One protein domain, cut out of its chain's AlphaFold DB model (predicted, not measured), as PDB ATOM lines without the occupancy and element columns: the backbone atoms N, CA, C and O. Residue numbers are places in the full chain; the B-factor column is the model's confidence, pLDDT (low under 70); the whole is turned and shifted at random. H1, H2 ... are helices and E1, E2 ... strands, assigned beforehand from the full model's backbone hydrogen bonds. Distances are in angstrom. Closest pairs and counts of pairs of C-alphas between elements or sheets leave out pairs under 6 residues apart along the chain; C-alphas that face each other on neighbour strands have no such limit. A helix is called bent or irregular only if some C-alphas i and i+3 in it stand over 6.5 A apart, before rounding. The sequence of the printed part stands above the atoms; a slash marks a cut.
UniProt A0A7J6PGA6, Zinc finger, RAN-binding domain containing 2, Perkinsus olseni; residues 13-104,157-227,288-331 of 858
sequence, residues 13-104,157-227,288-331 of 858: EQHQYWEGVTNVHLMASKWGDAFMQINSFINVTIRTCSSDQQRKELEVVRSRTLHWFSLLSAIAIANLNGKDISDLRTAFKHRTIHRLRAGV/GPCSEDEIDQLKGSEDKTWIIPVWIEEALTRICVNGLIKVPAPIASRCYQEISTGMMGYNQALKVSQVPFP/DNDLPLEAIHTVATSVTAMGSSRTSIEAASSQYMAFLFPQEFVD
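AT A GLANCE: This is residues 13 to 104, 157 to 227 and 288 to 331 of the 858 residues of the protein "Zinc finger, RAN-binding domain containing 2" of Perkinsus olseni (UniProt A0A7J6PGA6). Five helices make an up-and-down bundle: the long hairpin of H1 and H2 runs through its middle, with the hairpin of H6 and H7 on one side and H8 on the other. H9 folds back along H8 on the side away from H2, short H10 lies at the far end beyond it, and the small pieces H3, E1, H4 and H5 lie outside the bundle. The printed part has 207 residues with ten named helices and one named strand, in the order H1, H2, H3, E1, H4, H5, H6, H7, H8, H9, H10; the class is mostly helix. The whole is compact, with a radius of gyration of the C-alphas of 17.8 A, and spans 59 by 46 by 35 A.

IN THESE COORDINATES: H1, residues 13 to 46, begins with C-alpha 13 at (172.844, 149.659, 96.193) and measures 49.0 A from first to last C-alpha. H2, residues 52 to 80, measures 42.2 A and ends with C-alpha 80 at (177.229, 132.926, 96.712). H3 is residues 88 to 91, E1 residues 93 to 95 and H4 residues 97 to 101. H5, residues 161 to 169, measures 12.9 A; it is neither bent nor irregular, but only just: C-alphas 166 and 169 are 6.1 A apart. H6, residues 176 to 190, measures 21.1 A, and H7, residues 198 to 223, 37.5 A. H8 is residues 293 to 306, 19.6 A, and H9 residues 313 to 324, 16.9 A. H10, residues 327 to 331, ends with C-alpha 331 at (174.837, 151.019, 121.541).

HOW THE PARTS SIT: In the bundle, H1 and H2 form a hairpin; they touch, closest at the C-alphas of Ile 46 and Arg 55, 5.5 A apart, at a shallow tilt of 8 degrees, opposite ways. H1 touches H7 with 42 pairs of C-alphas within 8 A, the closest those of Met 27 and Gly 211 at 4.0 A, at a shallow tilt of 26 degrees, opposite ways. H6 and H7 are a hairpin at a shallow tilt of 5 degrees; their closest C-alphas are those of Glu 182 and Tyr 205, 7.0 A. H2 touches H6 with residues 61 to 72 alone, the C-alphas of Leu 72 and Ile 177 coming closest at 6.2 A. H2 touches H8 with residues 66 to 77 alone, closest at the C-alphas of Ser 70 and Thr 301, 5.7 A. H1 touches H8 with residues 28 to 36 alone; the closest C-alphas are those of Gly 32 and Thr 304, 6.2 A. H8 and H9 are a hairpin, closest at the C-alphas of Val 303 and Ala 316, 6.8 A, while H9 and H10 meet only through their link. H4 touches H8, with the C-alphas of Leu 100 and Ala 305 closest at 6.8 A. H3 and H2 are near each other, with 5 pairs of C-alphas within 10 A. E1 pairs with no named strand. H5 is close to H6 but not clearly touching: the C-alphas of Leu 167 and Ile 176 are 7.3 A apart. Every O i to N i+4 pair is within hydrogen-bond range in H1, H2, H4, H6, H8, H9 and H10, against 4 of 5 in H5 and 17 of 22 in H7; H3 is too short for such a pair.

THE WHOLE: The C-alphas of Ser 50 and Pro 227 are the two farthest apart, 61.8 A. Residues 105 to 156 are not printed, with 18.7 A between C-alphas 104 and 157, and residues 228 to 287 are not printed, with 24.1 A between C-alphas 227 and 288. Of the links that are printed whole, none is long. The mean pLDDT of the printed part is 73.2; 58 residues are under 70, among them residues 93 to 104 and 298 to 331.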
ATOM      1  N   GLU A  13     171.786 150.494  95.612       42.09
ATOM      2  CA  GLU A  13     172.844 149.659  96.193       42.09
ATOM      3  C   GLU A  13     172.701 149.475  97.713       42.09
ATOM      4  O   GLU A  13     172.844 148.354  98.199       42.09
ATOM      5  N   GLN A  14     172.318 150.512  98.480       43.03
ATOM      6  CA  GLN A  14     171.995 150.332  99.907       43.03
ATOM      7  C   GLN A  14     170.884 149.291 100.099       43.03
ATOM      8  O   GLN A  14     170.937 148.502 101.042       43.03
ATOM      9  N   HIS A  15     169.901 149.253  99.195       61.94
ATOM     10  CA  HIS A  15     168.893 148.196  99.205       61.94
ATOM     11  C   HIS A  15     169.504 146.814  98.925       61.94
ATOM     12  O   HIS A  15     169.168 145.875  99.634       61.94
ATOM     13  N   GLN A  16     170.413 146.674  97.949       71.12
ATOM     14  CA  GLN A  16     171.026 145.383  97.587       71.12
ATOM     15  C   GLN A  16     171.883 144.785  98.709       71.12
ATOM     16  O   GLN A  16     171.732 143.597  98.998       71.12
ATOM     17  N   TYR A  17     172.709 145.582  99.397       77.69
ATOM     18  CA  TYR A  17     173.498 145.096 100.538       77.69
ATOM     19  C   TYR A  17     172.591 144.538 101.646       77.69
ATOM     20  O   TYR A  17     172.735 143.389 102.071       77.69
ATOM     21  N   TRP A  18     171.600 145.324 102.087       77.81
ATOM     22  CA  TRP A  18     170.670 144.906 103.143       77.81
ATOM     23  C   TRP A  18     169.725 143.783 102.704       77.81
ATOM     24  O   TRP A  18     169.356 142.940 103.523       77.81
ATOM     25  N   GLU A  19     169.368 143.711 101.424       79.06
ATOM     26  CA  GLU A  19     168.630 142.596 100.829       79.06
ATOM     27  C   GLU A  19     169.472 141.311 100.852       79.06
ATOM     28  O   GLU A  19     168.978 140.268 101.279       79.06
ATOM     29  N   GLY A  20     170.766 141.389 100.523       80.44
ATOM     30  CA  GLY A  20     171.721 140.288 100.654       80.44
ATOM     31  C   GLY A  20     171.855 139.784 102.095       80.44
ATOM     32  O   GLY A  20     171.680 138.588 102.340       80.44
ATOM     33  N   VAL A  21     172.057 140.692 103.062       78.38
ATOM     34  CA  VAL A  21     172.033 140.389 104.511       78.38
ATOM     35  C   VAL A  21     170.742 139.663 104.892       78.38
ATOM     36  O   VAL A  21     170.780 138.600 105.515       78.38
ATOM     37  N   THR A  22     169.595 140.231 104.513       79.62
ATOM     38  CA  THR A  22     168.268 139.722 104.887       79.62
ATOM     39  C   THR A  22     168.031 138.324 104.327       79.62
ATOM     40  O   THR A  22     167.578 137.442 105.054       79.62
ATOM     41  N   ASN A  23     168.391 138.088 103.065       85.81
ATOM     42  CA  ASN A  23     168.174 136.818 102.380       85.81
ATOM     43  C   ASN A  23     169.109 135.706 102.885       85.81
ATOM     44  O   ASN A  23     168.650 134.590 103.137       85.81
ATOM     45  N   VAL A  24     170.388 136.010 103.141       81.44
ATOM     46  CA  VAL A  24     171.331 135.068 103.777       81.44
ATOM     47  C   VAL A  24     170.908 134.746 105.213       81.44
ATOM     48  O   VAL A  24     170.979 133.586 105.634       81.44
ATOM     49  N   HIS A  25     170.428 135.736 105.972       77.94
ATOM     50  CA  HIS A  25     169.908 135.502 107.317       77.94
ATOM     51  C   HIS A  25     168.632 134.651 107.294       77.94
ATOM     52  O   HIS A  25     168.526 133.700 108.071       77.94
ATOM     53  N   LEU A  26     167.699 134.930 106.377       79.38
ATOM     54  CA  LEU A  26     166.486 134.140 106.171       79.38
ATOM     55  C   LEU A  26     166.836 132.682 105.850       79.38
ATOM     56  O   LEU A  26     166.353 131.784 106.534       79.38
ATOM     57  N   MET A  27     167.733 132.451 104.889       87.12
ATOM     58  CA  MET A  27     168.257 131.129 104.532       87.12
ATOM     59  C   MET A  27     168.796 130.375 105.763       87.12
ATOM     60  O   MET A  27     168.317 129.287 106.095       87.12
ATOM     61  N   ALA A  28     169.754 130.970 106.481       77.62
ATOM     62  CA  ALA A  28     170.405 130.336 107.628       77.62
ATOM     63  C   ALA A  28     169.442 130.100 108.808       77.62
ATOM     64  O   ALA A  28     169.464 129.029 109.420       77.62
ATOM     65  N   SER A  29     168.575 131.071 109.113       77.88
ATOM     66  CA  SER A  29     167.576 130.962 110.179       77.88
ATOM     67  C   SER A  29     166.547 129.880 109.870       77.88
ATOM     68  O   SER A  29     166.218 129.094 110.754       77.88
ATOM     69  N   LYS A  30     166.051 129.803 108.631       85.56
ATOM     70  CA  LYS A  30     164.962 128.896 108.249       85.56
ATOM     71  C   LYS A  30     165.411 127.442 108.149       85.56
ATOM     72  O   LYS A  30     164.720 126.550 108.639       85.56
ATOM     73  N   TRP A  31     166.616 127.190 107.640       88.81
ATOM     74  CA  TRP A  31     167.237 125.865 107.728       88.81
ATOM     75  C   TRP A  31     167.565 125.466 109.178       88.81
ATOM     76  O   TRP A  31     167.381 124.306 109.552       88.81
ATOM     77  N   GLY A  32     167.970 126.422 110.022       80.56
ATOM     78  CA  GLY A  32     168.134 126.214 111.465       80.56
ATOM     79  C   GLY A  32     166.827 125.821 112.166       80.56
ATOM     80  O   GLY A  32     166.797 124.830 112.900       80.56
ATOM     81  N   ASP A  33     165.737 126.546 111.897       81.38
ATOM     82  CA  ASP A  33     164.390 126.259 112.405       81.38
ATOM     83  C   ASP A  33     163.923 124.860 111.980       81.38
ATOM     84  O   ASP A  33     163.493 124.067 112.823       81.38
ATOM     85  N   ALA A  34     164.057 124.526 110.690       87.81
ATOM     86  CA  ALA A  34     163.704 123.218 110.144       87.81
ATOM     87  C   ALA A  34     164.450 122.082 110.861       87.81
ATOM     88  O   ALA A  34     163.823 121.141 111.360       87.81
ATOM     89  N   PHE A  35     165.779 122.186 110.984       87.69
ATOM     90  CA  PHE A  35     166.572 121.202 111.717       87.69
ATOM     91  C   PHE A  35     166.131 121.090 113.180       87.69
ATOM     92  O   PHE A  35     165.958 119.980 113.687       87.69
ATOM     93  N   MET A  36     165.946 122.215 113.875       81.25
ATOM     94  CA  MET A  36     165.597 122.216 115.297       81.25
ATOM     95  C   MET A  36     164.221 121.595 115.554       81.25
ATOM     96  O   MET A  36     164.066 120.863 116.535       81.25
ATOM     97  N   GLN A  37     163.250 121.801 114.661       86.62
ATOM     98  CA  GLN A  37     161.954 121.120 114.699       86.62
ATOM     99  C   GLN A  37     162.116 119.600 114.514       86.62
ATOM    100  O   GLN A  37     161.693 118.835 115.385       86.62
ATOM    101  N   ILE A  38     162.808 119.155 113.457       87.44
ATOM    102  CA  ILE A  38     163.061 117.729 113.170       87.44
ATOM    103  C   ILE A  38     163.790 117.050 114.343       87.44
ATOM    104  O   ILE A  38     163.355 116.014 114.849       87.44
ATOM    105  N   ASN A  39     164.870 117.658 114.833       86.31
ATOM    106  CA  ASN A  39     165.649 117.182 115.975       86.31
ATOM    107  C   ASN A  39     164.803 117.133 117.263       86.31
ATOM    108  O   ASN A  39     164.929 116.189 118.043       86.31
ATOM    109  N   SER A  40     163.905 118.097 117.487       85.44
ATOM    110  CA  SER A  40     162.964 118.077 118.616       85.44
ATOM    111  C   SER A  40     162.009 116.881 118.538       85.44
ATOM    112  O   SER A  40     161.908 116.114 119.499       85.44
ATOM    113  N   PHE A  41     161.382 116.645 117.379       88.50
ATOM    114  CA  PHE A  41     160.475 115.511 117.152       88.50
ATOM    115  C   PHE A  41     161.174 114.161 117.355       88.50
ATOM    116  O   PHE A  41     160.644 113.267 118.026       88.50
ATOM    117  N   ILE A  42     162.403 114.038 116.845       86.25
ATOM    118  CA  ILE A  42     163.254 112.866 117.048       86.25
ATOM    119  C   ILE A  42     163.583 112.682 118.537       86.25
ATOM    120  O   ILE A  42     163.375 111.598 119.074       86.25
ATOM    121  N   ASN A  43     164.040 113.721 119.243       85.75
ATOM    122  CA  ASN A  43     164.434 113.607 120.652       85.75
ATOM    123  C   ASN A  43     163.248 113.314 121.591       85.75
ATOM    124  O   ASN A  43     163.421 112.585 122.568       85.75
ATOM    125  N   VAL A  44     162.050 113.838 121.312       85.94
ATOM    126  CA  VAL A  44     160.819 113.469 122.040       85.94
ATOM    127  C   VAL A  44     160.476 112.000 121.804       85.94
ATOM    128  O   VAL A  44     160.135 111.290 122.753       85.94
ATOM    129  N   THR A  45     160.631 111.511 120.572       85.25
ATOM    130  CA  THR A  45     160.330 110.109 120.260       85.25
ATOM    131  C   THR A  45     161.375 109.152 120.845       85.25
ATOM    132  O   THR A  45     160.999 108.165 121.463       85.25
ATOM    133  N   ILE A  46     162.670 109.492 120.810       85.00
ATOM    134  CA  ILE A  46     163.752 108.728 121.472       85.00
ATOM    135  C   ILE A  46     163.528 108.598 122.990       85.00
ATOM    136  O   ILE A  46     163.883 107.585 123.586       85.00
ATOM    137  N   ARG A  47     162.932 109.607 123.638       83.62
ATOM    138  CA  ARG A  47     162.599 109.561 125.076       83.62
ATOM    139  C   ARG A  47     161.361 108.725 125.402       83.62
ATOM    140  O   ARG A  47     161.131 108.444 126.573       83.62
ATOM    141  N   THR A  48     160.547 108.384 124.403       81.69
ATOM    142  CA  THR A  48     159.250 107.709 124.575       81.69
ATOM    143  C   THR A  48     159.165 106.357 123.861       81.69
ATOM    144  O   THR A  48     158.193 105.629 124.058       81.69
ATOM    145  N   CYS A  49     160.164 105.985 123.053       80.06
ATOM    146  CA  CYS A  49     160.243 104.684 122.400       80.06
ATOM    147  C   CYS A  49     160.768 103.599 123.353       80.06
ATOM    148  O   CYS A  49     161.773 103.781 124.037       80.06
ATOM    149  N   SER A  50     160.113 102.438 123.350       74.69
ATOM    150  CA  SER A  50     160.541 101.249 124.108       74.69
ATOM    151  C   SER A  50     161.450 100.309 123.302       74.69
ATOM    152  O   SER A  50     161.956  99.339 123.854       74.69
ATOM    153  N   SER A  51     161.627 100.565 122.000       84.25
ATOM    154  CA  SER A  51     162.418  99.736 121.084       84.25
ATOM    155  C   SER A  51     163.784 100.362 120.810       84.25
ATOM    156  O   SER A  51     163.873 101.450 120.237       84.25
ATOM    157  N   ASP A  52     164.856  99.640 121.151       81.56
ATOM    158  CA  ASP A  52     166.233 100.046 120.838       81.56
ATOM    159  C   ASP A  52     166.503 100.129 119.327       81.56
ATOM    160  O   ASP A  52     167.364 100.897 118.899       81.56
ATOM    161  N   GLN A  53     165.762  99.379 118.503       81.75
ATOM    162  CA  GLN A  53     165.886  99.437 117.045       81.75
ATOM    163  C   GLN A  53     165.354 100.768 116.498       81.75
ATOM    164  O   GLN A  53     166.084 101.489 115.818       81.75
ATOM    165  N   GLN A  54     164.131 101.152 116.891       80.88
ATOM    166  CA  GLN A  54     163.540 102.449 116.531       80.88
ATOM    167  C   GLN A  54     164.433 103.606 117.000       80.88
ATOM    168  O   GLN A  54     164.622 104.592 116.287       80.88
ATOM    169  N   ARG A  55     165.020 103.478 118.195       81.75
ATOM    170  CA  ARG A  55     165.964 104.459 118.726       81.75
ATOM    171  C   ARG A  55     167.206 104.607 117.845       81.75
ATOM    172  O   ARG A  55     167.568 105.736 117.528       81.75
ATOM    173  N   LYS A  56     167.846 103.505 117.438       83.44
ATOM    174  CA  LYS A  56     169.025 103.536 116.554       83.44
ATOM    175  C   LYS A  56     168.714 104.209 115.220       83.44
ATOM    176  O   LYS A  56     169.445 105.108 114.819       83.44
ATOM    177  N   GLU A  57     167.612 103.838 114.573       83.12
ATOM    178  CA  GLU A  57     167.186 104.432 113.297       83.12
ATOM    179  C   GLU A  57     166.976 105.949 113.412       83.12
ATOM    180  O   GLU A  57     167.498 106.717 112.600       83.12
ATOM    181  N   LEU A  58     166.293 106.401 114.470       84.38
ATOM    182  CA  LEU A  58     166.098 107.822 114.764       84.38
ATOM    183  C   LEU A  58     167.417 108.560 115.066       84.38
ATOM    184  O   LEU A  58     167.587 109.710 114.654       84.38
ATOM    185  N   GLU A  59     168.366 107.923 115.758       82.69
ATOM    186  CA  GLU A  59     169.686 108.507 116.030       82.69
ATOM    187  C   GLU A  59     170.535 108.656 114.750       82.69
ATOM    188  O   GLU A  59     171.199 109.688 114.604       82.69
ATOM    189  N   VAL A  60     170.454 107.712 113.798       83.69
ATOM    190  CA  VAL A  60     171.089 107.830 112.466       83.69
ATOM    191  C   VAL A  60     170.441 108.948 111.650       83.69
ATOM    192  O   VAL A  60     171.159 109.813 111.146       83.69
ATOM    193  N   VAL A  61     169.104 108.999 111.565       83.75
ATOM    194  CA  VAL A  61     168.389 110.067 110.836       83.75
ATOM    195  C   VAL A  61     168.765 111.445 111.380       83.75
ATOM    196  O   VAL A  61     169.113 112.321 110.594       83.75
ATOM    197  N   ARG A  62     168.799 111.633 112.707       84.00
ATOM    198  CA  ARG A  62     169.245 112.892 113.337       84.00
ATOM    199  C   ARG A  62     170.675 113.277 112.946       84.00
ATOM    200  O   ARG A  62     170.956 114.455 112.746       84.00
ATOM    201  N   SER A  63     171.590 112.308 112.883       80.62
ATOM    202  CA  SER A  63     172.984 112.574 112.507       80.62
ATOM    203  C   SER A  63     173.123 112.926 111.024       80.62
ATOM    204  O   SER A  63     173.904 113.813 110.684       80.62
ATOM    205  N   ARG A  64     172.355 112.265 110.148       83.94
ATOM    206  CA  ARG A  64     172.351 112.529 108.703       83.94
ATOM    207  C   ARG A  64     171.690 113.863 108.362       83.94
ATOM    208  O   ARG A  64     172.287 114.633 107.623       83.94
ATOM    209  N   THR A  65     170.558 114.221 108.975       84.38
ATOM    210  CA  THR A  65     169.962 115.556 108.770       84.38
ATOM    211  C   THR A  65     170.883 116.676 109.260       84.38
ATOM    212  O   THR A  65     171.010 117.686 108.577       84.38
ATOM    213  N   LEU A  66     171.599 116.488 110.378       82.75
ATOM    214  CA  LEU A  66     172.621 117.439 110.840       82.75
ATOM    215  C   LEU A  66     173.761 117.614 109.817       82.75
ATOM    216  O   LEU A  66     174.183 118.744 109.566       82.75
ATOM    217  N   HIS A  67     174.240 116.517 109.217       85.88
ATOM    218  CA  HIS A  67     175.222 116.567 108.130       85.88
ATOM    219  C   HIS A  67     174.663 117.335 106.923       85.88
ATOM    220  O   HIS A  67     175.257 118.337 106.526       85.88
ATOM    221  N   TRP A  68     173.499 116.937 106.403       90.00
ATOM    222  CA  TRP A  68     172.899 117.520 105.199       90.00
ATOM    223  C   TRP A  68     172.570 119.007 105.339       90.00
ATOM    224  O   TRP A  68     172.894 119.760 104.432       90.00
ATOM    225  N   PHE A  69     172.034 119.475 106.472       87.50
ATOM    226  CA  PHE A  69     171.839 120.918 106.680       87.50
ATOM    227  C   PHE A  69     173.171 121.690 106.729       87.50
ATOM    228  O   PHE A  69     173.247 122.806 106.215       87.50
ATOM    229  N   SER A  70     174.241 121.104 107.289       85.44
ATOM    230  CA  SER A  70     175.574 121.730 107.246       85.44
ATOM    231  C   SER A  70     176.173 121.738 105.834       85.44
ATOM    232  O   SER A  70     176.765 122.736 105.432       85.44
ATOM    233  N   LEU A  71     175.967 120.671 105.054       88.69
ATOM    234  CA  LEU A  71     176.429 120.555 103.671       88.69
ATOM    235  C   LEU A  71     175.668 121.507 102.737       88.69
ATOM    236  O   LEU A  71     176.297 122.207 101.951       88.69
ATOM    237  N   LEU A  72     174.343 121.594 102.883       90.69
ATOM    238  CA  LEU A  72     173.475 122.536 102.172       90.69
ATOM    239  C   LEU A  72     173.915 123.983 102.426       90.69
ATOM    240  O   LEU A  72     174.149 124.729 101.481       90.69
ATOM    241  N   SER A  73     174.126 124.356 103.694       88.81
ATOM    242  CA  SER A  73     174.627 125.688 104.049       88.81
ATOM    243  C   SER A  73     176.023 125.973 103.489       88.81
ATOM    244  O   SER A  73     176.280 127.101 103.072       88.81
ATOM    245  N   ALA A  74     176.915 124.980 103.456       87.06
ATOM    246  CA  ALA A  74     178.254 125.144 102.899       87.06
ATOM    247  C   ALA A  74     178.231 125.301 101.367       87.06
ATOM    248  O   ALA A  74     178.908 126.175 100.839       87.06
ATOM    249  N   ILE A  75     177.438 124.503 100.650       88.69
ATOM    250  CA  ILE A  75     177.305 124.601  99.188       88.69
ATOM    251  C   ILE A  75     176.640 125.919  98.787       88.69
ATOM    252  O   ILE A  75     177.179 126.630  97.944       88.69
ATOM    253  N   ALA A  76     175.549 126.302  99.453       89.25
ATOM    254  CA  ALA A  76     174.862 127.566  99.205       89.25
ATOM    255  C   ALA A  76     175.793 128.781  99.368       89.25
ATOM    256  O   ALA A  76     175.815 129.672  98.524       89.25
ATOM    257  N   ILE A  77     176.614 128.802 100.422       86.19
ATOM    258  CA  ILE A  77     177.559 129.901 100.663       86.19
ATOM    259  C   ILE A  77     178.756 129.847  99.708       86.19
ATOM    260  O   ILE A  77     179.209 130.891  99.251       86.19
ATOM    261  N   ALA A  78     179.230 128.660  99.323       85.19
ATOM    262  CA  ALA A  78     180.252 128.548  98.284       85.19
ATOM    263  C   ALA A  78     179.756 129.089  96.930       85.19
ATOM    264  O   ALA A  78     180.501 129.800  96.258       85.19
ATOM    265  N   ASN A  79     178.495 128.819  96.576       85.75
ATOM    266  CA  ASN A  79     177.850 129.342  95.372       85.75
ATOM    267  C   ASN A  79     177.717 130.874  95.406       85.75
ATOM    268  O   ASN A  79     178.041 131.517  94.409       85.75
ATOM    269  N   LEU A  80     177.313 131.464  96.542       85.12
ATOM    270  CA  LEU A  80     177.229 132.926  96.712       85.12
ATOM    271  C   LEU A  80     178.601 133.614  96.599       85.12
ATOM    272  O   LEU A  80     178.712 134.616  95.900       85.12
ATOM    273  N   ASN A  81     179.652 133.038  97.197       80.44
ATOM    274  CA  ASN A  81     181.037 133.506  97.037       80.44
ATOM    275  C   ASN A  81     181.654 133.167  95.661       80.44
ATOM    276  O   ASN A  81     182.821 133.468  95.419       80.44
ATOM    277  N   GLY A  82     180.947 132.456  94.777       73.00
ATOM    278  CA  GLY A  82     181.488 131.985  93.498       73.00
ATOM    279  C   GLY A  82     182.681 131.017  93.610       73.00
ATOM    280  O   GLY A  82     183.421 130.860  92.633       73.00
ATOM    281  N   LYS A  83     182.886 130.372  94.768       73.06
ATOM    282  CA  LYS A  83     183.992 129.430  95.022       73.06
ATOM    283  C   LYS A  83     183.753 128.119  94.266       73.06
ATOM    284  O   LYS A  83     182.660 127.561  94.296       73.06
ATOM    285  N   ASP A  84     184.789 127.605  93.602       67.00
ATOM    286  CA  ASP A  84     184.698 126.351  92.845       67.00
ATOM    287  C   ASP A  84     184.545 125.143  93.790       67.00
ATOM    288  O   ASP A  84     185.432 124.835  94.590       67.00
ATOM    289  N   ILE A  85     183.402 124.460  93.680       71.19
ATOM    290  CA  ILE A  85     183.033 123.252  94.436       71.19
ATOM    291  C   ILE A  85     182.980 121.992  93.554       71.19
ATOM    292  O   ILE A  85     182.248 121.044  93.849       71.19
ATOM    293  N   SER A  86     183.744 121.963  92.459       67.62
ATOM    294  CA  SER A  86     183.879 120.790  91.585       67.62
ATOM    295  C   SER A  86     184.425 119.551  92.310       67.62
ATOM    296  O   SER A  86     183.935 118.449  92.061       67.62
ATOM    297  N   ASP A  87     185.369 119.715  93.245       70.44
ATOM    298  CA  ASP A  87     185.845 118.643  94.131       70.44
ATOM    299  C   ASP A  87     185.377 118.828  95.584       70.44
ATOM    300  O   ASP A  87     186.030 119.450  96.428       70.44
ATOM    301  N   LEU A  88     184.255 118.184  95.900       71.25
ATOM    302  CA  LEU A  88     183.650 118.171  97.234       71.25
ATOM    303  C   LEU A  88     184.556 117.566  98.322       71.25
ATOM    304  O   LEU A  88     184.345 117.846  99.503       71.25
ATOM    305  N   ARG A  89     185.569 116.758  97.962       67.56
ATOM    306  CA  ARG A  89     186.501 116.150  98.931       67.56
ATOM    307  C   ARG A  89     187.506 117.149  99.490       67.56
ATOM    308  O   ARG A  89     187.990 116.962 100.603       67.56
ATOM    309  N   THR A  90     187.856 118.176  98.716       65.50
ATOM    310  CA  THR A  90     188.844 119.189  99.111       65.50
ATOM    311  C   THR A  90     188.222 120.555  99.391       65.50
ATOM    312  O   THR A  90     188.808 121.322 100.162       65.50
ATOM    313  N   ALA A  91     187.024 120.837  98.867       65.19
ATOM    314  CA  ALA A  91     186.280 122.075  99.113       65.19
ATOM    315  C   ALA A  91     185.998 122.341 100.607       65.19
ATOM    316  O   ALA A  91     186.115 123.479 101.066       65.19
ATOM    317  N   PHE A  92     185.672 121.303 101.387       76.12
ATOM    318  CA  PHE A  92     185.171 121.456 102.758       76.12
ATOM    319  C   PHE A  92     186.112 120.920 103.844       76.12
ATOM    320  O   PHE A  92     186.869 119.969 103.654       76.12
ATOM    321  N   LYS A  93     186.040 121.518 105.040       69.62
ATOM    322  CA  LYS A  93     186.763 121.080 106.244       69.62
ATOM    323  C   LYS A  93     185.827 120.295 107.164       69.62
ATOM    324  O   LYS A  93     184.941 120.866 107.792       69.62
ATOM    325  N   HIS A  94     186.053 118.994 107.314       66.75
ATOM    326  CA  HIS A  94     185.194 118.142 108.145       66.75
ATOM    327  C   HIS A  94     185.436 118.332 109.656       66.75
ATOM    328  O   HIS A  94     186.578 118.295 110.129       66.75
ATOM    329  N   ARG A  95     184.364 118.453 110.452       62.72
ATOM    330  CA  ARG A  95     184.405 118.365 111.927       62.72
ATOM    331  C   ARG A  95     183.543 117.219 112.457       62.72
ATOM    332  O   ARG A  95     182.419 117.004 112.020       62.72
ATOM    333  N   THR A  96     184.059 116.508 113.459       54.41
ATOM    334  CA  THR A  96     183.338 115.447 114.184       54.41
ATOM    335  C   THR A  96     182.482 116.031 115.312       54.41
ATOM    336  O   THR A  96     182.955 116.893 116.057       54.41
ATOM    337  N   ILE A  97     181.269 115.501 115.516       48.22
ATOM    338  CA  ILE A  97     180.274 115.993 116.497       48.22
ATOM    339  C   ILE A  97     180.854 116.151 117.920       48.22
ATOM    340  O   ILE A  97     180.583 117.141 118.602       48.22
ATOM    341  N   HIS A  98     181.723 115.237 118.366       39.47
ATOM    342  CA  HIS A  98     182.351 115.314 119.694       39.47
ATOM    343  C   HIS A  98     183.228 116.562 119.908       39.47
ATOM    344  O   HIS A  98     183.303 117.058 121.031       39.47
ATOM    345  N   ARG A  99     183.846 117.115 118.851       34.59
ATOM    346  CA  ARG A  99     184.651 118.348 118.941       34.59
ATOM    347  C   ARG A  99     183.802 119.624 119.009       34.59
ATOM    348  O   ARG A  99     184.341 120.659 119.374       34.59
ATOM    349  N   LEU A 100     182.505 119.554 118.694       38.72
ATOM    350  CA  LEU A 100     181.569 120.686 118.794       38.72
ATOM    351  C   LEU A 100     180.955 120.813 120.199       38.72
ATOM    352  O   LEU A 100     180.665 121.919 120.640       38.72
ATOM    353  N   ARG A 101     180.809 119.702 120.940       35.50
ATOM    354  CA  ARG A 101     180.367 119.724 122.353       35.50
ATOM    355  C   ARG A 101     181.427 120.243 123.325       35.50
ATOM    356  O   ARG A 101     181.081 120.742 124.391       35.50
ATOM    357  N   ALA A 102     182.705 120.123 122.977       33.06
ATOM    358  CA  ALA A 102     183.774 120.782 123.710       33.06
ATOM    359  C   ALA A 102     183.737 122.286 123.382       33.06
ATOM    360  O   ALA A 102     184.264 122.707 122.354       33.06
ATOM    361  N   GLY A 103     183.100 123.082 124.248       39.75
ATOM    362  CA  GLY A 103     182.945 124.539 124.117       39.75
ATOM    363  C   GLY A 103     184.261 125.318 124.240       39.75
ATOM    364  O   GLY A 103     184.452 126.091 125.173       39.75
ATOM    365  N   VAL A 104     185.181 125.104 123.300       37.44
ATOM    366  CA  VAL A 104     186.544 125.663 123.284       37.44
ATOM    367  C   VAL A 104     186.598 127.037 122.593       37.44
ATOM    368  O   VAL A 104     187.570 127.771 122.755       37.44
ATOM    369  N   GLY A 157     180.872 116.033 109.741       73.56
ATOM    370  CA  GLY A 157     181.155 114.713 109.161       73.56
ATOM    371  C   GLY A 157     181.710 114.751 107.724       73.56
ATOM    372  O   GLY A 157     181.690 115.799 107.074       73.56
ATOM    373  N   PRO A 158     182.280 113.630 107.243       75.94
ATOM    374  CA  PRO A 158     182.649 113.446 105.841       75.94
ATOM    375  C   PRO A 158     181.411 113.167 104.980       75.94
ATOM    376  O   PRO A 158     180.476 112.526 105.453       75.94
ATOM    377  N   CYS A 159     181.435 113.604 103.721       80.56
ATOM    378  CA  CYS A 159     180.474 113.144 102.718       80.56
ATOM    379  C   CYS A 159     180.794 111.686 102.348       80.56
ATOM    380  O   CYS A 159     181.974 111.335 102.228       80.56
ATOM    381  N   SER A 160     179.780 110.845 102.157       80.94
ATOM    382  CA  SER A 160     179.954 109.487 101.632       80.94
ATOM    383  C   SER A 160     180.270 109.496 100.132       80.94
ATOM    384  O   SER A 160     180.074 110.498  99.443       80.94
ATOM    385  N   GLU A 161     180.750 108.364  99.614       79.19
ATOM    386  CA  GLU A 161     180.967 108.188  98.172       79.19
ATOM    387  C   GLU A 161     179.661 108.366  97.383       79.19
ATOM    388  O   GLU A 161     179.639 109.131  96.427       79.19
ATOM    389  N   ASP A 162     178.551 107.782  97.852       79.12
ATOM    390  CA  ASP A 162     177.216 107.952  97.259       79.12
ATOM    391  C   ASP A 162     176.762 109.425  97.211       79.12
ATOM    392  O   ASP A 162     176.197 109.874  96.212       79.12
ATOM    393  N   GLU A 163     176.979 110.180  98.298       83.38
ATOM    394  CA  GLU A 163     176.630 111.606  98.383       83.38
ATOM    395  C   GLU A 163     177.473 112.416  97.388       83.38
ATOM    396  O   GLU A 163     176.954 113.275  96.678       83.38
ATOM    397  N   ILE A 164     178.766 112.103  97.275       82.75
ATOM    398  CA  ILE A 164     179.669 112.720  96.300       82.75
ATOM    399  C   ILE A 164     179.257 112.360  94.862       82.75
ATOM    400  O   ILE A 164     179.233 113.241  94.006       82.75
ATOM    401  N   ASP A 165     178.927 111.102  94.574       80.75
ATOM    402  CA  ASP A 165     178.608 110.628  93.221       80.75
ATOM    403  C   ASP A 165     177.264 111.148  92.705       80.75
ATOM    404  O   ASP A 165     177.143 111.438  91.513       80.75
ATOM    405  N   GLN A 166     176.283 111.368  93.584       78.62
ATOM    406  CA  GLN A 166     175.061 112.093  93.226       78.62
ATOM    407  C   GLN A 166     175.334 113.576  92.931       78.62
ATOM    408  O   GLN A 166     174.842 114.104  91.936       78.62
ATOM    409  N   LEU A 167     176.153 114.248  93.745       82.75
ATOM    410  CA  LEU A 167     176.422 115.683  93.595       82.75
ATOM    411  C   LEU A 167     177.422 116.017  92.467       82.75
ATOM    412  O   LEU A 167     177.399 117.131  91.947       82.75
ATOM    413  N   LYS A 168     178.288 115.080  92.055       77.50
ATOM    414  CA  LYS A 168     179.235 115.250  90.929       77.50
ATOM    415  C   LYS A 168     178.543 115.537  89.594       77.50
ATOM    416  O   LYS A 168     179.102 116.270  88.781       77.50
ATOM    417  N   GLY A 169     177.378 114.925  89.354       67.00
ATOM    418  CA  GLY A 169     176.646 115.052  88.090       67.00
ATOM    419  C   GLY A 169     176.021 116.433  87.885       67.00
ATOM    420  O   GLY A 169     176.025 116.939  86.766       67.00
ATOM    421  N   SER A 170     175.560 117.047  88.977       73.44
ATOM    422  CA  SER A 170     174.750 118.266  88.953       73.44
ATOM    423  C   SER A 170     175.569 119.549  88.810       73.44
ATOM    424  O   SER A 170     176.639 119.686  89.423       73.44
ATOM    425  N   GLU A 171     175.055 120.516  88.041       67.19
ATOM    426  CA  GLU A 171     175.598 121.879  88.020       67.19
ATOM    427  C   GLU A 171     175.325 122.588  89.357       67.19
ATOM    428  O   GLU A 171     176.284 122.903  90.071       67.19
ATOM    429  N   ASP A 172     174.052 122.739  89.751       76.69
ATOM    430  CA  ASP A 172     173.660 123.312  91.047       76.69
ATOM    431  C   ASP A 172     173.257 122.240  92.075       76.69
ATOM    432  O   ASP A 172     172.101 121.855  92.256       76.69
ATOM    433  N   LYS A 173     174.266 121.842  92.846       85.69
ATOM    434  CA  LYS A 173     174.204 120.867  93.943       85.69
ATOM    435  C   LYS A 173     173.232 121.245  95.069       85.69
ATOM    436  O   LYS A 173     172.910 120.387  95.894       85.69
ATOM    437  N   THR A 174     172.775 122.496  95.128       88.19
ATOM    438  CA  THR A 174     171.867 122.995  96.174       88.19
ATOM    439  C   THR A 174     170.470 122.382  96.071       88.19
ATOM    440  O   THR A 174     169.807 122.236  97.091       88.19
ATOM    441  N   TRP A 175     170.043 121.953  94.879       86.69
ATOM    442  CA  TRP A 175     168.729 121.338  94.638       86.69
ATOM    443  C   TRP A 175     168.601 119.906  95.188       86.69
ATOM    444  O   TRP A 175     167.544 119.498  95.666       86.69
ATOM    445  N   ILE A 176     169.689 119.133  95.181       89.44
ATOM    446  CA  ILE A 176     169.666 117.705  95.545       89.44
ATOM    447  C   ILE A 176     169.493 117.486  97.060       89.44
ATOM    448  O   ILE A 176     168.788 116.573  97.490       89.44
ATOM    449  N   ILE A 177     170.129 118.312  97.893       90.75
ATOM    450  CA  ILE A 177     170.193 118.077  99.345       90.75
ATOM    451  C   ILE A 177     168.840 118.289 100.061       90.75
ATOM    452  O   ILE A 177     168.510 117.472 100.927       90.75
ATOM    453  N   PRO A 178     168.018 119.306  99.724       91.69
ATOM    454  CA  PRO A 178     166.651 119.426 100.224       91.69
ATOM    455  C   PRO A 178     165.815 118.173  99.955       91.69
ATOM    456  O   PRO A 178     165.150 117.706 100.877       91.69
ATOM    457  N   VAL A 179     165.930 117.556  98.770       89.88
ATOM    458  CA  VAL A 179     165.232 116.294  98.450       89.88
ATOM    459  C   VAL A 179     165.627 115.179  99.421       89.88
ATOM    460  O   VAL A 179     164.751 114.486  99.928       89.88
ATOM    461  N   TRP A 180     166.912 115.021  99.764       90.81
ATOM    462  CA  TRP A 180     167.334 114.029 100.768       90.81
ATOM    463  C   TRP A 180     166.738 114.306 102.159       90.81
ATOM    464  O   TRP A 180     166.331 113.376 102.863       90.81
ATOM    465  N   ILE A 181     166.666 115.577 102.565       92.25
ATOM    466  CA  ILE A 181     166.091 115.990 103.852       92.25
ATOM    467  C   ILE A 181     164.575 115.734 103.871       92.25
ATOM    468  O   ILE A 181     164.066 115.167 104.842       92.25
ATOM    469  N   GLU A 182     163.858 116.101 102.808       92.31
ATOM    470  CA  GLU A 182     162.411 115.906 102.671       92.31
ATOM    471  C   GLU A 182     162.029 114.429 102.489       92.31
ATOM    472  O   GLU A 182     161.049 113.987 103.088       92.31
ATOM    473  N   GLU A 183     162.815 113.624 101.766       91.06
ATOM    474  CA  GLU A 183     162.627 112.167 101.640       91.06
ATOM    475  C   GLU A 183     162.822 111.485 103.004       91.06
ATOM    476  O   GLU A 183     161.993 110.676 103.431       91.06
ATOM    477  N   ALA A 184     163.863 111.861 103.757       90.06
ATOM    478  CA  ALA A 184     164.086 111.343 105.105       90.06
ATOM    479  C   ALA A 184     162.979 111.758 106.090       90.06
ATOM    480  O   ALA A 184     162.539 110.924 106.889       90.06
ATOM    481  N   LEU A 185     162.507 113.009 106.024       91.25
ATOM    482  CA  LEU A 185     161.395 113.514 106.831       91.25
ATOM    483  C   LEU A 185     160.071 112.819 106.473       91.25
ATOM    484  O   LEU A 185     159.330 112.400 107.363       91.25
ATOM    485  N   THR A 186     159.795 112.635 105.182       91.12
ATOM    486  CA  THR A 186     158.620 111.907 104.688       91.12
ATOM    487  C   THR A 186     158.643 110.472 105.203       91.12
ATOM    488  O   THR A 186     157.659 110.014 105.780       91.12
ATOM    489  N   ARG A 187     159.788 109.786 105.096       89.06
ATOM    490  CA  ARG A 187     159.964 108.400 105.548       89.06
ATOM    491  C   ARG A 187     159.697 108.229 107.046       89.06
ATOM    492  O   ARG A 187     158.996 107.294 107.423       89.06
ATOM    493  N   ILE A 188     160.195 109.122 107.911       88.38
ATOM    494  CA  ILE A 188     159.918 109.021 109.360       88.38
ATOM    495  C   ILE A 188     158.464 109.359 109.725       88.38
ATOM    496  O   ILE A 188     157.958 108.827 110.713       88.38
ATOM    497  N   CYS A 189     157.786 110.197 108.934       88.69
ATOM    498  CA  CYS A 189     156.357 110.482 109.086       88.69
ATOM    499  C   CYS A 189     155.485 109.296 108.646       88.69
ATOM    500  O   CYS A 189     154.648 108.837 109.421       88.69
ATOM    501  N   VAL A 190     155.683 108.790 107.424       87.00
ATOM    502  CA  VAL A 190     154.869 107.718 106.818       87.00
ATOM    503  C   VAL A 190     155.033 106.401 107.577       87.00
ATOM    504  O   VAL A 190     154.039 105.751 107.886       87.00
ATOM    505  N   ASN A 191     156.256 106.052 107.987       85.19
ATOM    506  CA  ASN A 191     156.514 104.829 108.757       85.19
ATOM    507  C   ASN A 191     156.066 104.929 110.233       85.19
ATOM    508  O   ASN A 191     156.315 104.012 111.012       85.19
ATOM    509  N   GLY A 192     155.475 106.054 110.663       83.00
ATOM    510  CA  GLY A 192     155.069 106.278 112.056       83.00
ATOM    511  C   GLY A 192     156.233 106.317 113.057       83.00
ATOM    512  O   GLY A 192     156.013 106.183 114.265       83.00
ATOM    513  N   LEU A 193     157.472 106.497 112.579       83.00
ATOM    514  CA  LEU A 193     158.680 106.495 113.411       83.00
ATOM    515  C   LEU A 193     158.721 107.681 114.378       83.00
ATOM    516  O   LEU A 193     159.327 107.543 115.440       83.00
ATOM    517  N   ILE A 194     158.069 108.802 114.042       83.94
ATOM    518  CA  ILE A 194     157.808 109.930 114.946       83.94
ATOM    519  C   ILE A 194     156.310 110.060 115.257       83.94
ATOM    520  O   ILE A 194     155.469 110.102 114.364       83.94
ATOM    521  N   LYS A 195     155.957 110.187 116.544       78.25
ATOM    522  CA  LYS A 195     154.558 110.317 117.007       78.25
ATOM    523  C   LYS A 195     154.059 111.769 116.971       78.25
ATOM    524  O   LYS A 195     153.506 112.267 117.951       78.25
ATOM    525  N   VAL A 196     154.297 112.470 115.863       84.69
ATOM    526  CA  VAL A 196     153.942 113.888 115.692       84.69
ATOM    527  C   VAL A 196     152.783 114.017 114.699       84.69
ATOM    528  O   VAL A 196     152.888 113.492 113.592       84.69
ATOM    529  N   PRO A 197     151.685 114.722 115.041       87.88
ATOM    530  CA  PRO A 197     150.592 114.974 114.108       87.88
ATOM    531  C   PRO A 197     151.068 115.630 112.806       87.88
ATOM    532  O   PRO A 197     151.791 116.629 112.833       87.88
ATOM    533  N   ALA A 198     150.593 115.120 111.667       88.44
ATOM    534  CA  ALA A 198     150.980 115.589 110.335       88.44
ATOM    535  C   ALA A 198     150.907 117.122 110.122       88.44
ATOM    536  O   ALA A 198     151.832 117.656 109.509       88.44
ATOM    537  N   PRO A 199     149.915 117.878 110.652       90.31
ATOM    538  CA  PRO A 199     149.901 119.340 110.524       90.31
ATOM    539  C   PRO A 199     151.126 120.026 111.145       90.31
ATOM    540  O   PRO A 199     151.585 121.043 110.632       90.31
ATOM    541  N   ILE A 200     151.676 119.464 112.227       90.19
ATOM    542  CA  ILE A 200     152.865 119.995 112.906       90.19
ATOM    543  C   ILE A 200     154.120 119.648 112.096       90.19
ATOM    544  O   ILE A 200     154.929 120.533 111.834       90.19
ATOM    545  N   ALA A 201     154.238 118.402 111.624       88.81
ATOM    546  CA  ALA A 201     155.337 117.978 110.752       88.81
ATOM    547  C   ALA A 201     155.372 118.750 109.416       88.81
ATOM    548  O   ALA A 201     156.451 119.041 108.904       88.81
ATOM    549  N   SER A 202     154.210 119.166 108.891       91.94
ATOM    550  CA  SER A 202     154.103 119.982 107.669       91.94
ATOM    551  C   SER A 202     154.851 121.322 107.745       91.94
ATOM    552  O   SER A 202     155.139 121.916 106.710       91.94
ATOM    553  N   ARG A 203     155.143 121.835 108.952       90.81
ATOM    554  CA  ARG A 203     155.883 123.094 109.122       90.81
ATOM    555  C   ARG A 203     157.339 122.961 108.701       90.81
ATOM    556  O   ARG A 203     157.852 123.895 108.106       90.81
ATOM    557  N   CYS A 204     157.976 121.808 108.908       92.00
ATOM    558  CA  CYS A 204     159.382 121.632 108.543       92.00
ATOM    559  C   CYS A 204     159.614 121.792 107.031       92.00
ATOM    560  O   CYS A 204     160.571 122.454 106.652       92.00
ATOM    561  N   TYR A 205     158.710 121.279 106.187       92.88
ATOM    562  CA  TYR A 205     158.734 121.494 104.731       92.88
ATOM    563  C   TYR A 205     158.622 122.985 104.378       92.88
ATOM    564  O   TYR A 205     159.389 123.497 103.569       92.88
ATOM    565  N   GLN A 206     157.723 123.717 105.051       91.62
ATOM    566  CA  GLN A 206     157.588 125.164 104.864       91.62
ATOM    567  C   GLN A 206     158.862 125.922 105.274       91.62
ATOM    568  O   GLN A 206     159.270 126.835 104.561       91.62
ATOM    569  N   GLU A 207     159.516 125.564 106.385       91.50
ATOM    570  CA  GLU A 207     160.782 126.200 106.780       91.50
ATOM    571  C   GLU A 207     161.926 125.846 105.801       91.50
ATOM    572  O   GLU A 207     162.702 126.729 105.447       91.50
ATOM    573  N   ILE A 208     162.009 124.606 105.293       93.25
ATOM    574  CA  ILE A 208     162.993 124.203 104.263       93.25
ATOM    575  C   ILE A 208     162.807 125.040 102.991       93.25
ATOM    576  O   ILE A 208     163.749 125.702 102.553       93.25
ATOM    577  N   SER A 209     161.584 125.077 102.461       93.25
ATOM    578  CA  SER A 209     161.197 125.858 101.282       93.25
ATOM    579  C   SER A 209     161.398 127.371 101.475       93.25
ATOM    580  O   SER A 209     161.863 128.070 100.578       93.25
ATOM    581  N   THR A 210     161.130 127.911 102.669       90.56
ATOM    582  CA  THR A 210     161.400 129.332 102.962       90.56
ATOM    583  C   THR A 210     162.905 129.616 103.043       90.56
ATOM    584  O   THR A 210     163.352 130.681 102.621       90.56
ATOM    585  N   GLY A 211     163.710 128.661 103.520       90.00
ATOM    586  CA  GLY A 211     165.169 128.753 103.473       90.00
ATOM    587  C   GLY A 211     165.726 128.686 102.047       90.00
ATOM    588  O   GLY A 211     166.606 129.477 101.710       90.00
ATOM    589  N   MET A 212     165.162 127.827 101.187       92.06
ATOM    590  CA  MET A 212     165.476 127.783  99.750       92.06
ATOM    591  C   MET A 212     165.095 129.085  99.040       92.06
ATOM    592  O   MET A 212     165.892 129.604  98.264       92.06
ATOM    593  N   MET A 213     163.941 129.681  99.364       90.56
ATOM    594  CA  MET A 213     163.583 131.020  98.880       90.56
ATOM    595  C   MET A 213     164.632 132.063  99.300       90.56
ATOM    596  O   MET A 213     165.053 132.858  98.465       90.56
ATOM    597  N   GLY A 214     165.086 132.047 100.559       87.25
ATOM    598  CA  GLY A 214     166.152 132.935 101.041       87.25
ATOM    599  C   GLY A 214     167.458 132.770 100.260       87.25
ATOM    600  O   GLY A 214     168.024 133.762  99.803       87.25
ATOM    601  N   TYR A 215     167.895 131.529 100.017       91.75
ATOM    602  CA  TYR A 215     169.045 131.242  99.153       91.75
ATOM    603  C   TYR A 215     168.843 131.798  97.738       91.75
ATOM    604  O   TYR A 215     169.676 132.559  97.254       91.75
ATOM    605  N   ASN A 216     167.709 131.498  97.102       90.56
ATOM    606  CA  ASN A 216     167.413 131.926  95.736       90.56
ATOM    607  C   ASN A 216     167.315 133.459  95.606       90.56
ATOM    608  O   ASN A 216     167.727 134.013  94.587       90.56
ATOM    609  N   GLN A 217     166.830 134.171  96.627       87.44
ATOM    610  CA  GLN A 217     166.802 135.640  96.647       87.44
ATOM    611  C   GLN A 217     168.176 136.266  96.955       87.44
ATOM    612  O   GLN A 217     168.458 137.359  96.467       87.44
ATOM    613  N   ALA A 218     169.066 135.587  97.689       88.50
ATOM    614  CA  ALA A 218     170.471 135.994  97.802       88.50
ATOM    615  C   ALA A 218     171.229 135.754  96.481       88.50
ATOM    616  O   ALA A 218     171.960 136.625  96.014       88.50
ATOM    617  N   LEU A 219     170.985 134.613  95.829       85.75
ATOM    618  CA  LEU A 219     171.583 134.252  94.544       85.75
ATOM    619  C   LEU A 219     171.214 135.260  93.447       85.75
ATOM    620  O   LEU A 219     172.076 135.642  92.664       85.75
ATOM    621  N   LYS A 220     169.977 135.776  93.457       86.44
ATOM    622  CA  LYS A 220     169.532 136.901  92.618       86.44
ATOM    623  C   LYS A 220     170.451 138.125  92.739       86.44
ATOM    624  O   LYS A 220     170.849 138.675  91.721       86.44
ATOM    625  N   VAL A 221     170.792 138.535  93.965       84.06
ATOM    626  CA  VAL A 221     171.664 139.699  94.228       84.06
ATOM    627  C   VAL A 221     173.113 139.431  93.791       84.06
ATOM    628  O   VAL A 221     173.792 140.351  93.361       84.06
ATOM    629  N   SER A 222     173.572 138.175  93.847       81.75
ATOM    630  CA  SER A 222     174.904 137.757  93.376       81.75
ATOM    631  C   SER A 222     175.007 137.654  91.842       81.75
ATOM    632  O   SER A 222     176.045 137.969  91.264       81.75
ATOM    633  N   GLN A 223     173.947 137.186  91.172       76.62
ATOM    634  CA  GLN A 223     173.963 136.851  89.741       76.62
ATOM    635  C   GLN A 223     173.455 137.960  88.818       76.62
ATOM    636  O   GLN A 223     173.875 138.005  87.662       76.62
ATOM    637  N   VAL A 224     172.548 138.821  89.286       78.56
ATOM    638  CA  VAL A 224     172.054 139.956  88.499       78.56
ATOM    639  C   VAL A 224     172.876 141.192  88.873       78.56
ATOM    640  O   VAL A 224     172.674 141.723  89.968       78.56
ATOM    641  N   PRO A 225     173.798 141.656  88.005       77.38
ATOM    642  CA  PRO A 225     174.561 142.870  88.268       77.38
ATOM    643  C   PRO A 225     173.630 144.086  88.296       77.38
ATOM    644  O   PRO A 225     172.481 144.038  87.840       77.38
ATOM    645  N   PHE A 226     174.130 145.212  88.795       80.75
ATOM    646  CA  PHE A 226     173.443 146.483  88.610       80.75
ATOM    647  C   PHE A 226     173.267 146.798  87.101       80.75
ATOM    648  O   PHE A 226     174.006 146.266  86.273       80.75
ATOM    649  N   PRO A 227     172.283 147.615  86.672       85.25
ATOM    650  CA  PRO A 227     172.074 147.844  85.243       85.25
ATOM    651  C   PRO A 227     173.221 148.586  84.543       85.25
ATOM    652  O   PRO A 227     173.499 149.756  84.833       85.25
ATOM    653  N   ASP A 288     187.213 143.246 102.089       74.25
ATOM    654  CA  ASP A 288     187.212 143.507 103.542       74.25
ATOM    655  C   ASP A 288     185.852 144.005 104.087       74.25
ATOM    656  O   ASP A 288     185.587 143.859 105.284       74.25
ATOM    657  N   ASN A 289     184.996 144.581 103.232       77.88
ATOM    658  CA  ASN A 289     183.660 145.087 103.585       77.88
ATOM    659  C   ASN A 289     182.510 144.119 103.225       77.88
ATOM    660  O   ASN A 289     181.346 144.408 103.534       77.88
ATOM    661  N   ASP A 290     182.817 142.981 102.594       82.62
ATOM    662  CA  ASP A 290     181.832 141.959 102.229       82.62
ATOM    663  C   ASP A 290     181.238 141.250 103.454       82.62
ATOM    664  O   ASP A 290     181.763 141.277 104.575       82.62
ATOM    665  N   LEU A 291     180.111 140.566 103.248       76.88
ATOM    666  CA  LEU A 291     179.465 139.819 104.317       76.88
ATOM    667  C   LEU A 291     180.357 138.662 104.790       76.88
ATOM    668  O   LEU A 291     180.874 137.894 103.976       76.88
ATOM    669  N   PRO A 292     180.484 138.438 106.113       75.75
ATOM    670  CA  PRO A 292     181.326 137.382 106.664       75.75
ATOM    671  C   PRO A 292     180.635 136.011 106.545       75.75
ATOM    672  O   PRO A 292     180.330 135.354 107.546       75.75
ATOM    673  N   LEU A 293     180.372 135.558 105.314       78.69
ATOM    674  CA  LEU A 293     179.557 134.380 105.009       78.69
ATOM    675  C   LEU A 293     180.126 133.096 105.638       78.69
ATOM    676  O   LEU A 293     179.369 132.294 106.188       78.69
ATOM    677  N   GLU A 294     181.453 132.927 105.686       72.88
ATOM    678  CA  GLU A 294     182.085 131.793 106.382       72.88
ATOM    679  C   GLU A 294     181.826 131.794 107.900       72.88
ATOM    680  O   GLU A 294     181.707 130.729 108.520       72.88
ATOM    681  N   ALA A 295     181.708 132.972 108.516       66.25
ATOM    682  CA  ALA A 295     181.382 133.095 109.931       66.25
ATOM    683  C   ALA A 295     179.888 132.846 110.175       66.25
ATOM    684  O   ALA A 295     179.553 132.084 111.082       66.25
ATOM    685  N   ILE A 296     179.002 133.381 109.324       66.88
ATOM    686  CA  ILE A 296     177.556 133.096 109.352       66.88
ATOM    687  C   ILE A 296     177.317 131.583 109.240       66.88
ATOM    688  O   ILE A 296     176.625 131.006 110.083       66.88
ATOM    689  N   HIS A 297     177.969 130.916 108.283       73.50
ATOM    690  CA  HIS A 297     177.965 129.458 108.138       73.50
ATOM    691  C   HIS A 297     178.451 128.737 109.404       73.50
ATOM    692  O   HIS A 297     177.801 127.812 109.899       73.50
ATOM    693  N   THR A 298     179.601 129.158 109.941       64.69
ATOM    694  CA  THR A 298     180.222 128.528 111.114       64.69
ATOM    695  C   THR A 298     179.336 128.660 112.351       64.69
ATOM    696  O   THR A 298     179.203 127.695 113.111       64.69
ATOM    697  N   VAL A 299     178.705 129.817 112.557       59.66
ATOM    698  CA  VAL A 299     177.786 130.058 113.674       59.66
ATOM    699  C   VAL A 299     176.501 129.257 113.487       59.66
ATOM    700  O   VAL A 299     176.136 128.531 114.409       59.66
ATOM    701  N   ALA A 300     175.870 129.288 112.307       60.81
ATOM    702  CA  ALA A 300     174.678 128.487 112.010       60.81
ATOM    703  C   ALA A 300     174.933 126.991 112.270       60.81
ATOM    704  O   ALA A 300     174.262 126.379 113.097       60.81
ATOM    705  N   THR A 301     175.990 126.432 111.680       61.56
ATOM    706  CA  THR A 301     176.407 125.033 111.874       61.56
ATOM    707  C   THR A 301     176.704 124.708 113.344       61.56
ATOM    708  O   THR A 301     176.356 123.629 113.833       61.56
ATOM    709  N   SER A 302     177.298 125.647 114.091       57.59
ATOM    710  CA  SER A 302     177.568 125.472 115.523       57.59
ATOM    711  C   SER A 302     176.291 125.493 116.367       57.59
ATOM    712  O   SER A 302     176.159 124.659 117.258       57.59
ATOM    713  N   VAL A 303     175.334 126.385 116.092       52.47
ATOM    714  CA  VAL A 303     174.025 126.436 116.772       52.47
ATOM    715  C   VAL A 303     173.241 125.151 116.519       52.47
ATOM    716  O   VAL A 303     172.795 124.508 117.473       52.47
ATOM    717  N   THR A 304     173.175 124.715 115.261       56.09
ATOM    718  CA  THR A 304     172.551 123.456 114.832       56.09
ATOM    719  C   THR A 304     173.157 122.255 115.578       56.09
ATOM    720  O   THR A 304     172.428 121.412 116.099       56.09
ATOM    721  N   ALA A 305     174.483 122.207 115.767       53.59
ATOM    722  CA  ALA A 305     175.140 121.172 116.576       53.59
ATOM    723  C   ALA A 305     174.924 121.317 118.104       53.59
ATOM    724  O   ALA A 305     174.838 120.316 118.830       53.59
ATOM    725  N   MET A 306     174.836 122.549 118.617       46.12
ATOM    726  CA  MET A 306     174.644 122.854 120.044       46.12
ATOM    727  C   MET A 306     173.209 122.633 120.537       46.12
ATOM    728  O   MET A 306     173.021 122.464 121.742       46.12
ATOM    729  N   GLY A 307     172.222 122.497 119.642       45.19
ATOM    730  CA  GLY A 307     170.819 122.155 119.939       45.19
ATOM    731  C   GLY A 307     170.579 120.825 120.681       45.19
ATOM    732  O   GLY A 307     169.436 120.403 120.850       45.19
ATOM    733  N   SER A 308     171.637 120.154 121.153       41.09
ATOM    734  CA  SER A 308     171.574 119.060 122.129       41.09
ATOM    735  C   SER A 308     171.694 119.508 123.603       41.09
ATOM    736  O   SER A 308     171.593 118.661 124.491       41.09
ATOM    737  N   SER A 309     171.856 120.810 123.884       36.03
ATOM    738  CA  SER A 309     171.950 121.401 125.232       36.03
ATOM    739  C   SER A 309     171.063 122.647 125.382       36.03
ATOM    740  O   SER A 309     171.106 123.560 124.561       36.03
ATOM    741  N   ARG A 310     170.266 122.710 126.460       31.05
ATOM    742  CA  ARG A 310     169.225 123.743 126.655       31.05
ATOM    743  C   ARG A 310     169.774 125.116 127.074       31.05
ATOM    744  O   ARG A 310     169.140 126.119 126.785       31.05
ATOM    745  N   THR A 311     170.939 125.162 127.721       31.06
ATOM    746  CA  THR A 311     171.587 126.393 128.226       31.06
ATOM    747  C   THR A 311     172.455 127.110 127.186       31.06
ATOM    748  O   THR A 311     172.982 128.184 127.453       31.06
ATOM    749  N   SER A 312     172.637 126.519 126.004       34.12
ATOM    750  CA  SER A 312     173.571 127.012 124.981       34.12
ATOM    751  C   SER A 312     172.919 127.946 123.950       34.12
ATOM    752  O   SER A 312     173.626 128.625 123.212       34.12
ATOM    753  N   ILE A 313     171.584 127.985 123.899       33.00
ATOM    754  CA  ILE A 313     170.810 128.680 122.858       33.00
ATOM    755  C   ILE A 313     170.737 130.195 123.128       33.00
ATOM    756  O   ILE A 313     171.003 130.983 122.226       33.00
ATOM    757  N   GLU A 314     170.479 130.608 124.373       28.98
ATOM    758  CA  GLU A 314     170.418 132.029 124.781       28.98
ATOM    759  C   GLU A 314     171.777 132.742 124.623       28.98
ATOM    760  O   GLU A 314     171.864 133.892 124.180       28.98
ATOM    761  N   ALA A 315     172.866 132.030 124.932       29.28
ATOM    762  CA  ALA A 315     174.226 132.522 124.729       29.28
ATOM    763  C   ALA A 315     174.550 132.696 123.236       29.28
ATOM    764  O   ALA A 315     175.188 133.677 122.856       29.28
ATOM    765  N   ALA A 316     174.083 131.776 122.387       32.34
ATOM    766  CA  ALA A 316     174.318 131.840 120.952       32.34
ATOM    767  C   ALA A 316     173.512 132.952 120.263       32.34
ATOM    768  O   ALA A 316     174.071 133.626 119.405       32.34
ATOM    769  N   SER A 317     172.255 133.213 120.648       29.27
ATOM    770  CA  SER A 317     171.478 134.328 120.074       29.27
ATOM    771  C   SER A 317     172.093 135.689 120.407       29.27
ATOM    772  O   SER A 317     172.187 136.560 119.545       29.27
ATOM    773  N   SER A 318     172.591 135.847 121.637       32.28
ATOM    774  CA  SER A 318     173.292 137.063 122.071       32.28
ATOM    775  C   SER A 318     174.635 137.242 121.346       32.28
ATOM    776  O   SER A 318     175.000 138.358 120.989       32.28
ATOM    777  N   GLN A 319     175.350 136.145 121.070       35.94
ATOM    778  CA  GLN A 319     176.579 136.160 120.264       35.94
ATOM    779  C   GLN A 319     176.315 136.428 118.775       35.94
ATOM    780  O   GLN A 319     177.125 137.093 118.140       35.94
ATOM    781  N   TYR A 320     175.190 135.960 118.229       35.94
ATOM    782  CA  TYR A 320     174.792 136.201 116.838       35.94
ATOM    783  C   TYR A 320     174.593 137.703 116.575       35.94
ATOM    784  O   TYR A 320     175.141 138.245 115.619       35.94
ATOM    785  N   MET A 321     173.886 138.388 117.482       30.22
ATOM    786  CA  MET A 321     173.694 139.843 117.420       30.22
ATOM    787  C   MET A 321     174.991 140.625 117.674       30.22
ATOM    788  O   MET A 321     175.252 141.606 116.989       30.22
ATOM    789  N   ALA A 322     175.835 140.185 118.614       31.47
ATOM    790  CA  ALA A 322     177.095 140.868 118.929       31.47
ATOM    791  C   ALA A 322     178.214 140.668 117.883       31.47
ATOM    792  O   ALA A 322     179.233 141.347 117.957       31.47
ATOM    793  N   PHE A 323     178.064 139.721 116.950       33.62
ATOM    794  CA  PHE A 323     179.051 139.452 115.895       33.62
ATOM    795  C   PHE A 323     178.733 140.168 114.573       33.62
ATOM    796  O   PHE A 323     179.653 140.531 113.846       33.62
ATOM    797  N   LEU A 324     177.448 140.362 114.250       30.25
ATOM    798  CA  LEU A 324     177.010 140.966 112.983       30.25
ATOM    799  C   LEU A 324     176.901 142.495 113.015       30.25
ATOM    800  O   LEU A 324     176.901 143.121 111.961       30.25
ATOM    801  N   PHE A 325     176.816 143.094 114.202       30.89
ATOM    802  CA  PHE A 325     176.750 144.544 114.364       30.89
ATOM    803  C   PHE A 325     177.965 145.030 115.160       30.89
ATOM    804  O   PHE A 325     178.282 144.429 116.190       30.89
ATOM    805  N   PRO A 326     178.623 146.135 114.755       33.25
ATOM    806  CA  PRO A 326     179.549 146.834 115.636       33.25
ATOM    807  C   PRO A 326     178.854 147.127 116.966       33.25
ATOM    808  O   PRO A 326     177.690 147.538 116.969       33.25
ATOM    809  N   GLN A 327     179.563 146.957 118.087       33.81
ATOM    810  CA  GLN A 327     179.032 147.269 119.423       33.81
ATOM    811  C   GLN A 327     178.402 148.677 119.437       33.81
ATOM    812  O   GLN A 327     177.286 148.861 119.905       33.81
ATOM    813  N   GLU A 328     179.062 149.620 118.757       32.47
ATOM    814  CA  GLU A 328     178.656 151.012 118.552       32.47
ATOM    815  C   GLU A 328     177.295 151.195 117.852       32.47
ATOM    816  O   GLU A 328     176.636 152.205 118.084       32.47
ATOM    817  N   PHE A 329     176.831 150.250 117.023       31.19
ATOM    818  CA  PHE A 329     175.518 150.315 116.356       31.19
ATOM    819  C   PHE A 329     174.390 149.812 117.270       31.19
ATOM    820  O   PHE A 329     173.322 150.421 117.339       31.19
ATOM    821  N   VAL A 330     174.654 148.748 118.036       32.16
ATOM    822  CA  VAL A 330     173.759 148.264 119.102       32.16
ATOM    823  C   VAL A 330     173.644 149.320 120.207       32.16
ATOM    824  O   VAL A 330     172.542 149.666 120.636       32.16
ATOM    825  N   ASP A 331     174.773 149.910 120.596       30.88
ATOM    826  CA  ASP A 331     174.837 151.019 121.541       30.88
ATOM    827  C   ASP A 331     174.187 152.286 120.960       30.88
ATOM    828  O   ASP A 331     173.510 152.998 121.695       30.88
TER     829      ASP A 331